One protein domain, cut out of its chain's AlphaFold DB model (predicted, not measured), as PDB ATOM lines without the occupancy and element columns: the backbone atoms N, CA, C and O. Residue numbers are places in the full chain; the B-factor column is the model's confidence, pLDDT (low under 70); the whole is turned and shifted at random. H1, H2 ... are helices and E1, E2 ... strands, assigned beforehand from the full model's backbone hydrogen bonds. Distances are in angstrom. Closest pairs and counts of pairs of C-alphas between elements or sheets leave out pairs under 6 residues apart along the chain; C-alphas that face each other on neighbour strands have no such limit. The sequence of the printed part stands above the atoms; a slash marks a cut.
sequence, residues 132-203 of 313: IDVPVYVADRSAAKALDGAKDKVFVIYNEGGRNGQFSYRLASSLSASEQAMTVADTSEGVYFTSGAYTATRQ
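What this domain is: This is residues 132 to 203 of the 313 residues of an uncharacterized protein of Mesorhizobium sp. B2-5-7 (UniProt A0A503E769). A strongly twisted sheet of five strands curls part of the way round the short helix H1, which sits in its hollow over E3. A second helix, H2, packs on E4 and E5, toward the E4 edge of the sheet. The 72 printed residues hold, along the chain, E1, H1, E2, E3, H2, E4 and E5; the sheet is mixed, in the order E1, E2, E3, E5, E4, and the class is mixed, helices and strands. The whole is compact and rounded, with a radius of gyration of the C-alphas of 11.4 A and spans of 30 by 27 by 18 A.

How they stand to each other: E1, residues 136 to 138, is parallel to E2, residues 154 to 157, with N 138 and O 156 2.9 A apart. H1, residues 141 to 145, makes with them a strand-helix-strand unit, two parallel neighbour strands with a helix between, its crossover right-handed. H1 is on the sheet at a height of 6.5 A; its Lys 145 and Ser 195 of E4, residues 192 to 195, have C-alphas 5.0 A apart, the closest of the two elements. E2 and E3, residues 165 to 171, form a hairpin, with N 167 and O 155 2.8 A apart. E3 is antiparallel to E5, residues 198 to 203, with N 201 and O 168 2.8 A apart. E4 and E5 form a hairpin, with N 195 and O 198 2.8 A apart. H2, residues 177 to 185, is on the sheet; its closest C-alpha pair with E4 is Thr 183 and Tyr 192, 5.4 A. E3, H2 and E4 form a split strand-helix-strand unit, with E5 between the strands, its crossover right-handed. H1 and H2 are apart; in both, every O i to N i+4 pair is within hydrogen-bond range.

Where its parts are: E1 begins at C-alpha 136 (14.248, 3.675, -40.749). E3 measures 19.9 A, E5 15.3 A and H2 12.4 A; E5 ends at C-alpha 203 (9.824, 15.027, -34.899).

The domain as a whole: The C-alphas of Ile 132 and Ala 185, the two farthest apart, are 34.1 A apart. The printed part has no cut, and no link is long. Mean pLDDT of the printed part is 90.3; residue 133 alone is under 70.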
ATOM      1  N   ILE A 132      21.689   7.840 -48.147       73.25
ATOM      2  CA  ILE A 132      20.521   8.384 -48.861       73.25
ATOM      3  C   ILE A 132      19.614   9.254 -47.976       73.25
ATOM      4  O   ILE A 132      18.541   9.637 -48.439       73.25
ATOM      5  N   ASP A 133      20.005   9.537 -46.726       69.88
ATOM      6  CA  ASP A 133      19.205  10.275 -45.735       69.88
ATOM      7  C   ASP A 133      17.764   9.728 -45.569       69.88
ATOM      8  O   ASP A 133      16.808  10.474 -45.330       69.88
ATOM      9  N   VAL A 134      17.567   8.407 -45.705       79.81
ATOM     10  CA  VAL A 134      16.229   7.785 -45.617       79.81
ATOM     11  C   VAL A 134      15.951   7.275 -44.201       79.81
ATOM     12  O   VAL A 134      16.736   6.482 -43.670       79.81
ATOM     13  N   PRO A 135      14.802   7.639 -43.595       85.50
ATOM     14  CA  PRO A 135      14.455   7.186 -42.255       85.50
ATOM     15  C   PRO A 135      14.198   5.676 -42.190       85.50
ATOM     16  O   PRO A 135      13.668   5.052 -43.113       85.50
ATOM     17  N   VAL A 136      14.522   5.087 -41.040       91.12
ATOM     18  CA  VAL A 136      14.248   3.675 -40.749       91.12
ATOM     19  C   VAL A 136      12.798   3.482 -40.318       91.12
ATOM     20  O   VAL A 136      12.352   4.142 -39.393       91.12
ATOM     21  N   TYR A 137      12.069   2.537 -40.909       93.19
ATOM     22  CA  TYR A 137      10.716   2.193 -40.460       93.19
ATOM     23  C   TYR A 137      10.753   1.031 -39.463       93.19
ATOM     24  O   TYR A 137      11.299  -0.029 -39.768       93.19
ATOM     25  N   VAL A 138      10.156   1.222 -38.286       95.25
ATOM     26  CA  VAL A 138      10.061   0.215 -37.218       95.25
ATOM     27  C   VAL A 138       8.628   0.091 -36.708       95.25
ATOM     28  O   VAL A 138       7.863   1.055 -36.728       95.25
ATOM     29  N   ALA A 139       8.248  -1.108 -36.268       96.06
ATOM     30  CA  ALA A 139       6.877  -1.371 -35.839       96.06
ATOM     31  C   ALA A 139       6.505  -0.571 -34.581       96.06
ATOM     32  O   ALA A 139       5.444   0.042 -34.539       96.06
ATOM     33  N   ASP A 140       7.390  -0.542 -33.588       94.62
ATOM     34  CA  ASP A 140       7.135   0.025 -32.265       94.62
ATOM     35  C   ASP A 140       8.432   0.540 -31.613       94.62
ATOM     36  O   ASP A 140       9.542   0.361 -32.133       94.62
ATOM     37  N   ARG A 141       8.303   1.173 -30.444       92.25
ATOM     38  CA  ARG A 141       9.438   1.654 -29.640       92.25
ATOM     39  C   ARG A 141      10.421   0.559 -29.213       92.25
ATOM     40  O   ARG A 141      11.581   0.869 -28.963       92.25
ATOM     41  N   SER A 142       9.987  -0.697 -29.098       93.38
ATOM     42  CA  SER A 142      10.874  -1.808 -28.728       93.38
ATOM     43  C   SER A 142      11.849  -2.087 -29.869       93.38
ATOM     44  O   SER A 142      13.063  -2.110 -29.668       93.38
ATOM     45  N   ALA A 143      11.327  -2.167 -31.095       94.81
ATOM     46  CA  ALA A 143      12.134  -2.255 -32.305       94.81
ATOM     47  C   ALA A 143      13.009  -1.005 -32.503       94.81
ATOM     48  O   ALA A 143      14.166  -1.128 -32.903       94.81
ATOM     49  N   ALA A 144      12.507   0.188 -32.166       94.62
ATOM     50  CA  ALA A 144      13.300   1.415 -32.215       94.62
ATOM     51  C   ALA A 144      14.516   1.373 -31.271       94.62
ATOM     52  O   ALA A 144      15.607   1.795 -31.659       94.62
ATOM     53  N   LYS A 145      14.358   0.835 -30.054       93.62
ATOM     54  CA  LYS A 145      15.435   0.697 -29.054       93.62
ATOM     55  C   LYS A 145      16.523  -0.310 -29.451       93.62
ATOM     56  O   LYS A 145      17.587  -0.323 -28.842       93.62
ATOM     57  N   ALA A 146      16.277  -1.131 -30.472       92.56
ATOM     58  CA  ALA A 146      17.266  -2.043 -31.041       92.56
ATOM     59  C   ALA A 146      18.097  -1.420 -32.184       92.56
ATOM     60  O   ALA A 146      19.017  -2.067 -32.682       92.56
ATOM     61  N   LEU A 147      17.775  -0.196 -32.623       91.44
ATOM     62  CA  LEU A 147      18.510   0.504 -33.680       91.44
ATOM     63  C   LEU A 147      19.889   0.986 -33.208       91.44
ATOM     64  O   LEU A 147      20.097   1.287 -32.030       91.44
ATOM     65  N   ASP A 148      20.819   1.136 -34.153       89.56
ATOM     66  CA  ASP A 148      22.140   1.707 -33.888       89.56
ATOM     67  C   ASP A 148      22.055   3.238 -33.968       89.56
ATOM     68  O   ASP A 148      22.175   3.815 -35.046       89.56
ATOM     69  N   GLY A 149      21.870   3.920 -32.833       87.88
ATOM     70  CA  GLY A 149      21.759   5.388 -32.775       87.88
ATOM     71  C   GLY A 149      22.988   6.157 -33.298       87.88
ATOM     72  O   GLY A 149      22.916   7.372 -33.532       87.88
ATOM     73  N   ALA A 150      24.128   5.488 -33.522       85.75
ATOM     74  CA  ALA A 150      25.270   6.091 -34.200       85.75
ATOM     75  C   ALA A 150      25.032   6.240 -35.711       85.75
ATOM     76  O   ALA A 150      25.499   7.229 -36.272       85.75
ATOM     77  N   LYS A 151      24.278   5.316 -36.322       83.38
ATOM     78  CA  LYS A 151      24.023   5.233 -37.770       83.38
ATOM     79  C   LYS A 151      22.590   5.615 -38.144       83.38
ATOM     80  O   LYS A 151      22.367   6.408 -39.043       83.38
ATOM     81  N   ASP A 152      21.602   5.095 -37.429       88.50
ATOM     82  CA  ASP A 152      20.183   5.289 -37.721       88.50
ATOM     83  C   ASP A 152      19.669   6.587 -37.064       88.50
ATOM     84  O   ASP A 152      18.896   6.554 -36.110       88.50
ATOM     85  N   LYS A 153      20.121   7.759 -37.532       87.94
ATOM     86  CA  LYS A 153      19.812   9.057 -36.890       87.94
ATOM     87  C   LYS A 153      18.336   9.434 -36.886       87.94
ATOM     88  O   LYS A 153      17.921  10.193 -36.011       87.94
ATOM     89  N   VAL A 154      17.557   8.931 -37.838       90.75
ATOM     90  CA  VAL A 154      16.125   9.215 -37.975       90.75
ATOM     91  C   VAL A 154      15.368   7.916 -38.231       90.75
ATOM     92  O   VAL A 154      15.779   7.088 -39.046       90.75
ATOM     93  N   PHE A 155      14.232   7.745 -37.560       92.81
ATOM     94  CA  PHE A 155      13.347   6.600 -37.755       92.81
ATOM     95  C   PHE A 155      11.873   7.000 -37.637       92.81
ATOM     96  O   PHE A 155      11.539   8.072 -37.136       92.81
ATOM     97  N   VAL A 156      10.987   6.133 -38.115       93.69
ATOM     98  CA  VAL A 156       9.534   6.280 -38.094       93.69
ATOM     99  C   VAL A 156       8.925   5.036 -37.459       93.69
ATOM    100  O   VAL A 156       9.148   3.918 -37.926       93.69
ATOM    101  N   ILE A 157       8.127   5.242 -36.415       94.56
ATOM    102  CA  ILE A 157       7.272   4.213 -35.821       94.56
ATOM    103  C   ILE A 157       5.945   4.180 -36.587       94.56
ATOM    104  O   ILE A 157       5.313   5.230 -36.743       94.56
ATOM    105  N   TYR A 158       5.523   3.002 -37.059       95.00
ATOM    106  CA  TYR A 158       4.321   2.861 -37.900       95.00
ATOM    107  C   TYR A 158       3.218   1.945 -37.346       95.00
ATOM    108  O   TYR A 158       2.114   1.952 -37.892       95.00
ATOM    109  N   ASN A 159       3.468   1.159 -36.295       95.06
ATOM    110  CA  ASN A 159       2.509   0.179 -35.773       95.06
ATOM    111  C   ASN A 159       2.375   0.211 -34.239       95.06
ATOM    112  O   ASN A 159       2.274  -0.823 -33.583       95.06
ATOM    113  N   GLU A 160       2.342   1.410 -33.665       92.75
ATOM    114  CA  GLU A 160       2.178   1.650 -32.228       92.75
ATOM    115  C   GLU A 160       0.924   2.490 -31.912       92.75
ATOM    116  O   GLU A 160       0.858   3.230 -30.927       92.75
ATOM    117  N   GLY A 161      -0.094   2.387 -32.773       87.62
ATOM    118  CA  GLY A 161      -1.353   3.120 -32.643       87.62
ATOM    119  C   GLY A 161      -1.150   4.635 -32.708       87.62
ATOM    120  O   GLY A 161      -0.409   5.136 -33.555       87.62
ATOM    121  N   GLY A 162      -1.771   5.370 -31.783       84.56
ATOM    122  CA  GLY A 162      -1.651   6.832 -31.681       84.56
ATOM    123  C   GLY A 162      -0.236   7.351 -31.383       84.56
ATOM    124  O   GLY A 162       0.001   8.554 -31.362       84.56
ATOM    125  N   ARG A 163       0.736   6.454 -31.176       89.62
ATOM    126  CA  ARG A 163       2.135   6.791 -30.876       89.62
ATOM    127  C   ARG A 163       3.035   6.765 -32.109       89.62
ATOM    128  O   ARG A 163       4.215   7.098 -31.997       89.62
ATOM    129  N   ASN A 164       2.480   6.455 -33.278       91.12
ATOM    130  CA  ASN A 164       3.178   6.522 -34.558       91.12
ATOM    131  C   ASN A 164       3.778   7.911 -34.823       91.12
ATOM    132  O   ASN A 164       3.284   8.933 -34.340       91.12
ATOM    133  N   GLY A 165       4.865   7.954 -35.589       90.38
ATOM    134  CA  GLY A 165       5.524   9.207 -35.950       90.38
ATOM    135  C   GLY A 165       7.023   9.074 -36.161       90.38
ATOM    136  O   GLY A 165       7.615   8.020 -35.940       90.38
ATOM    137  N   GLN A 166       7.628  10.171 -36.611       91.88
ATOM    138  CA  GLN A 166       9.064  10.269 -36.840       91.88
ATOM    139  C   GLN A 166       9.797  10.690 -35.564       91.88
ATOM    140  O   GLN A 166       9.282  11.469 -34.765       91.88
ATOM    141  N   PHE A 167      11.027  10.215 -35.405       93.25
ATOM    142  CA  PHE A 167      11.917  10.512 -34.290       93.25
ATOM    143  C   PHE A 167      13.347  10.712 -34.794       93.25
ATOM    144  O   PHE A 167      13.728  10.166 -35.830       93.25
ATOM    145  N   SER A 168      14.140  11.479 -34.049       92.12
ATOM    146  CA  SER A 168      15.583  11.615 -34.266       92.12
ATOM    147  C   SER A 168      16.372  11.185 -33.031       92.12
ATOM    148  O   SER A 168      15.955  11.454 -31.904       92.12
ATOM    149  N   TYR A 169      17.508  10.519 -33.233       93.56
ATOM    150  CA  TYR A 169      18.437  10.158 -32.165       93.56
ATOM    151  C   TYR A 169      19.504  11.230 -31.960       93.56
ATOM    152  O   TYR A 169      20.204  11.632 -32.891       93.56
ATOM    153  N   ARG A 170      19.700  11.621 -30.699       92.88
ATOM    154  CA  ARG A 170      20.831  12.443 -30.246       92.88
ATOM    155  C   ARG A 170      21.541  11.740 -29.099       92.88
ATOM    156  O   ARG A 170      20.907  11.038 -28.315       92.88
ATOM    157  N   LEU A 171      22.860  11.907 -29.003       94.44
ATOM    158  CA  LEU A 171      23.604  11.430 -27.834       94.44
ATOM    159  C   LEU A 171      23.033  12.113 -26.591       94.44
ATOM    160  O   LEU A 171      22.878  13.336 -26.598       94.44
ATOM    161  N   ALA A 172      22.760  11.363 -25.526       92.81
ATOM    162  CA  ALA A 172      22.202  11.936 -24.299       92.81
ATOM    163  C   ALA A 172      23.116  13.035 -23.721       92.81
ATOM    164  O   ALA A 172      22.646  14.073 -23.265       92.81
ATOM    165  N   SER A 173      24.436  12.866 -23.853       93.31
ATOM    166  CA  SER A 173      25.450  13.860 -23.468       93.31
ATOM    167  C   SER A 173      25.468  15.127 -24.334       93.31
ATOM    168  O   SER A 173      26.098  16.108 -23.952       93.31
ATOM    169  N   SER A 174      24.794  15.121 -25.487       93.75
ATOM    170  CA  SER A 174      24.672  16.275 -26.394       93.75
ATOM    171  C   SER A 174      23.382  17.079 -26.195       93.75
ATOM    172  O   SER A 174      23.157  18.072 -26.892       93.75
ATOM    173  N   LEU A 175      22.508  16.636 -25.287       91.44
ATOM    174  CA  LEU A 175      21.295  17.356 -24.919       91.44
ATOM    175  C   LEU A 175      21.622  18.489 -23.941       91.44
ATOM    176  O   LEU A 175      22.451  18.325 -23.043       91.44
ATOM    177  N   SER A 176      20.929  19.617 -24.077       92.25
ATOM    178  CA  SER A 176      20.941  20.691 -23.080       92.25
ATOM    179  C   SER A 176      20.404  20.201 -21.730       92.25
ATOM    180  O   SER A 176      19.627  19.250 -21.664       92.25
ATOM    181  N   ALA A 177      20.763  20.880 -20.636       90.00
ATOM    182  CA  ALA A 177      20.271  20.529 -19.300       90.00
ATOM    183  C   ALA A 177      18.731  20.514 -19.222       90.00
ATOM    184  O   ALA A 177      18.149  19.655 -18.562       90.00
ATOM    185  N   SER A 178      18.065  21.422 -19.944       86.19
ATOM    186  CA  SER A 178      16.606  21.443 -20.067       86.19
ATOM    187  C   SER A 178      16.058  20.235 -20.832       86.19
ATOM    188  O   SER A 178      15.074  19.650 -20.399       86.19
ATOM    189  N   GLU A 179      16.693  19.816 -21.930       89.56
ATOM    190  CA  GLU A 179      16.283  18.617 -22.685       89.56
ATOM    191  C   GLU A 179      16.484  17.331 -21.873       89.56
ATOM    192  O   GLU A 179      15.637  16.438 -21.901       89.56
ATOM    193  N   GLN A 180      17.565  17.255 -21.093       90.19
ATOM    194  CA  GLN A 180      17.798  16.138 -20.178       90.19
ATOM    195  C   GLN A 180      16.710  16.074 -19.096       90.19
ATOM    196  O   GLN A 180      16.149  15.007 -18.858       90.19
ATOM    197  N   ALA A 181      16.349  17.213 -18.494       88.06
ATOM    198  CA  ALA A 181      15.261  17.278 -17.516       88.06
ATOM    199  C   ALA A 181      13.905  16.876 -18.126       88.06
ATOM    200  O   ALA A 181      13.158  16.122 -17.507       88.06
ATOM    201  N   MET A 182      13.614  17.312 -19.356       87.50
ATOM    202  CA  MET A 182      12.402  16.919 -20.086       87.50
ATOM    203  C   MET A 182      12.359  15.420 -20.394       87.50
ATOM    204  O   MET A 182      11.302  14.807 -20.283       87.50
ATOM    205  N   THR A 183      13.501  14.817 -20.728       90.19
ATOM    206  CA  THR A 183      13.595  13.367 -20.966       90.19
ATOM    207  C   THR A 183      13.280  12.575 -19.697       90.19
ATOM    208  O   THR A 183      12.597  11.561 -19.760       90.19
ATOM    209  N   VAL A 184      13.743  13.047 -18.535       87.06
ATOM    210  CA  VAL A 184      13.440  12.424 -17.236       87.06
ATOM    211  C   VAL A 184      11.973  12.625 -16.839       87.06
ATOM    212  O   VAL A 184      11.378  11.738 -16.230       87.06
ATOM    213  N   ALA A 185      11.386  13.774 -17.180       84.44
ATOM    214  CA  ALA A 185       9.984  14.074 -16.898       84.44
ATOM    215  C   ALA A 185       9.004  13.247 -17.752       84.44
ATOM    216  O   ALA A 185       7.894  12.959 -17.301       84.44
ATOM    217  N   ASP A 186       9.401  12.845 -18.963       89.56
ATOM    218  CA  ASP A 186       8.579  12.049 -19.877       89.56
ATOM    219  C   ASP A 186       8.623  10.546 -19.554       89.56
ATOM    220  O   ASP A 186       9.128   9.716 -20.311       89.56
ATOM    221  N   THR A 187       8.068  10.170 -18.403       85.31
ATOM    222  CA  THR A 187       8.077   8.777 -17.926       85.31
ATOM    223  C   THR A 187       7.266   7.814 -18.797       85.31
ATOM    224  O   THR A 187       7.464   6.604 -18.712       85.31
ATOM    225  N   SER A 188       6.341   8.325 -19.615       89.00
ATOM    226  CA  SER A 188       5.528   7.514 -20.540       89.00
ATOM    227  C   SER A 188       6.160   7.371 -21.922       89.00
ATOM    228  O   SER A 188       5.619   6.662 -22.784       89.00
ATOM    229  N   GLU A 189       7.316   8.003 -22.126       91.38
ATOM    230  CA  GLU A 189       8.082   7.933 -23.360       91.38
ATOM    231  C   GLU A 189       7.269   8.391 -24.587       91.38
ATOM    232  O   GLU A 189       7.276   7.743 -25.640       91.38
ATOM    233  N   GLY A 190       6.474   9.455 -24.438       88.00
ATOM    234  CA  GLY A 190       5.578   9.922 -25.503       88.00
ATOM    235  C   GLY A 190       6.280  10.799 -26.538       88.00
ATOM    236  O   GLY A 190       6.049  10.695 -27.751       88.00
ATOM    237  N   VAL A 191       7.176  11.645 -26.050       90.00
ATOM    238  CA  VAL A 191       8.018  12.545 -26.827       90.00
ATOM    239  C   VAL A 191       9.454  12.038 -26.855       90.00
ATOM    240  O   VAL A 191      10.061  11.970 -27.929       90.00
ATOM    241  N   TYR A 192      10.001  11.772 -25.675       91.75
ATOM    242  CA  TYR A 192      11.387  11.407 -25.466       91.75
ATOM    243  C   TYR A 192      11.449   9.976 -24.978       91.75
ATOM    244  O   TYR A 192      10.719   9.606 -24.070       91.75
ATOM    245  N   PHE A 193      12.364   9.177 -25.511       91.88
ATOM    246  CA  PHE A 193      12.667   7.896 -24.886       91.88
ATOM    247  C   PHE A 193      14.141   7.554 -24.969       91.88
ATOM    248  O   PHE A 193      14.844   7.930 -25.910       91.88
ATOM    249  N   THR A 194      14.617   6.840 -23.951       90.44
ATOM    250  CA  THR A 194      16.030   6.477 -23.836       90.44
ATOM    251  C   THR A 194      16.296   5.172 -24.583       90.44
ATOM    252  O   THR A 194      15.566   4.191 -24.433       90.44
ATOM    253  N   SER A 195      17.359   5.161 -25.381       90.94
ATOM    254  CA  SER A 195      17.859   4.017 -26.142       90.94
ATOM    255  C   SER A 195      19.371   3.907 -25.925       90.94
ATOM    256  O   SER A 195      20.179   4.518 -26.630       90.94
ATOM    257  N   GLY A 196      19.764   3.196 -24.866       89.75
ATOM    258  CA  GLY A 196      21.164   3.123 -24.441       89.75
ATOM    259  C   GLY A 196      21.747   4.511 -24.143       89.75
ATOM    260  O   GLY A 196      21.240   5.228 -23.287       89.75
ATOM    261  N   ALA A 197      22.812   4.890 -24.858       92.81
ATOM    262  CA  ALA A 197      23.466   6.201 -24.733       92.81
ATOM    263  C   ALA A 197      22.772   7.333 -25.523       92.81
ATOM    264  O   ALA A 197      23.241   8.477 -25.514       92.81
ATOM    265  N   TYR A 198      21.687   7.023 -26.235       95.00
ATOM    266  CA  TYR A 198      20.966   7.953 -27.095       95.00
ATOM    267  C   TYR A 198      19.572   8.249 -26.546       95.00
ATOM    268  O   TYR A 198      18.941   7.421 -25.893       95.00
ATOM    269  N   THR A 199      19.069   9.429 -26.878       95.19
ATOM    270  CA  THR A 199      17.689   9.837 -26.634       95.19
ATOM    271  C   THR A 199      17.002  10.022 -27.977       95.19
ATOM    272  O   THR A 199      17.472  10.793 -28.820       95.19
ATOM    273  N   ALA A 200      15.903   9.301 -28.190       94.88
ATOM    274  CA  ALA A 200      14.994   9.546 -29.299       94.88
ATOM    275  C   ALA A 200      14.118  10.753 -28.963       94.88
ATOM    276  O   ALA A 200      13.537  10.805 -27.884       94.88
ATOM    277  N   THR A 201      14.009  11.701 -29.887       92.31
ATOM    278  CA  THR A 201      13.139  12.875 -29.771       92.31
ATOM    279  C   THR A 201      12.144  12.880 -30.919       92.31
ATOM    280  O   THR A 201      12.553  12.875 -32.086       92.31
ATOM    281  N   ARG A 202      10.848  12.921 -30.612       91.25
ATOM    282  CA  ARG A 202       9.781  13.015 -31.617       91.25
ATOM    283  C   ARG A 202       9.970  14.235 -32.531       91.25
ATOM    284  O   ARG A 202      10.342  15.317 -32.078       91.25
ATOM    285  N   GLN A 203       9.739  14.034 -33.827       87.12
ATOM    286  CA  GLN A 203       9.824  15.027 -34.899       87.12
ATOM    287  C   GLN A 203       8.435  15.303 -35.490       87.12
ATOM    288  O   GLN A 203       7.546  14.453 -35.446       87.12
TER     289      GLN A 203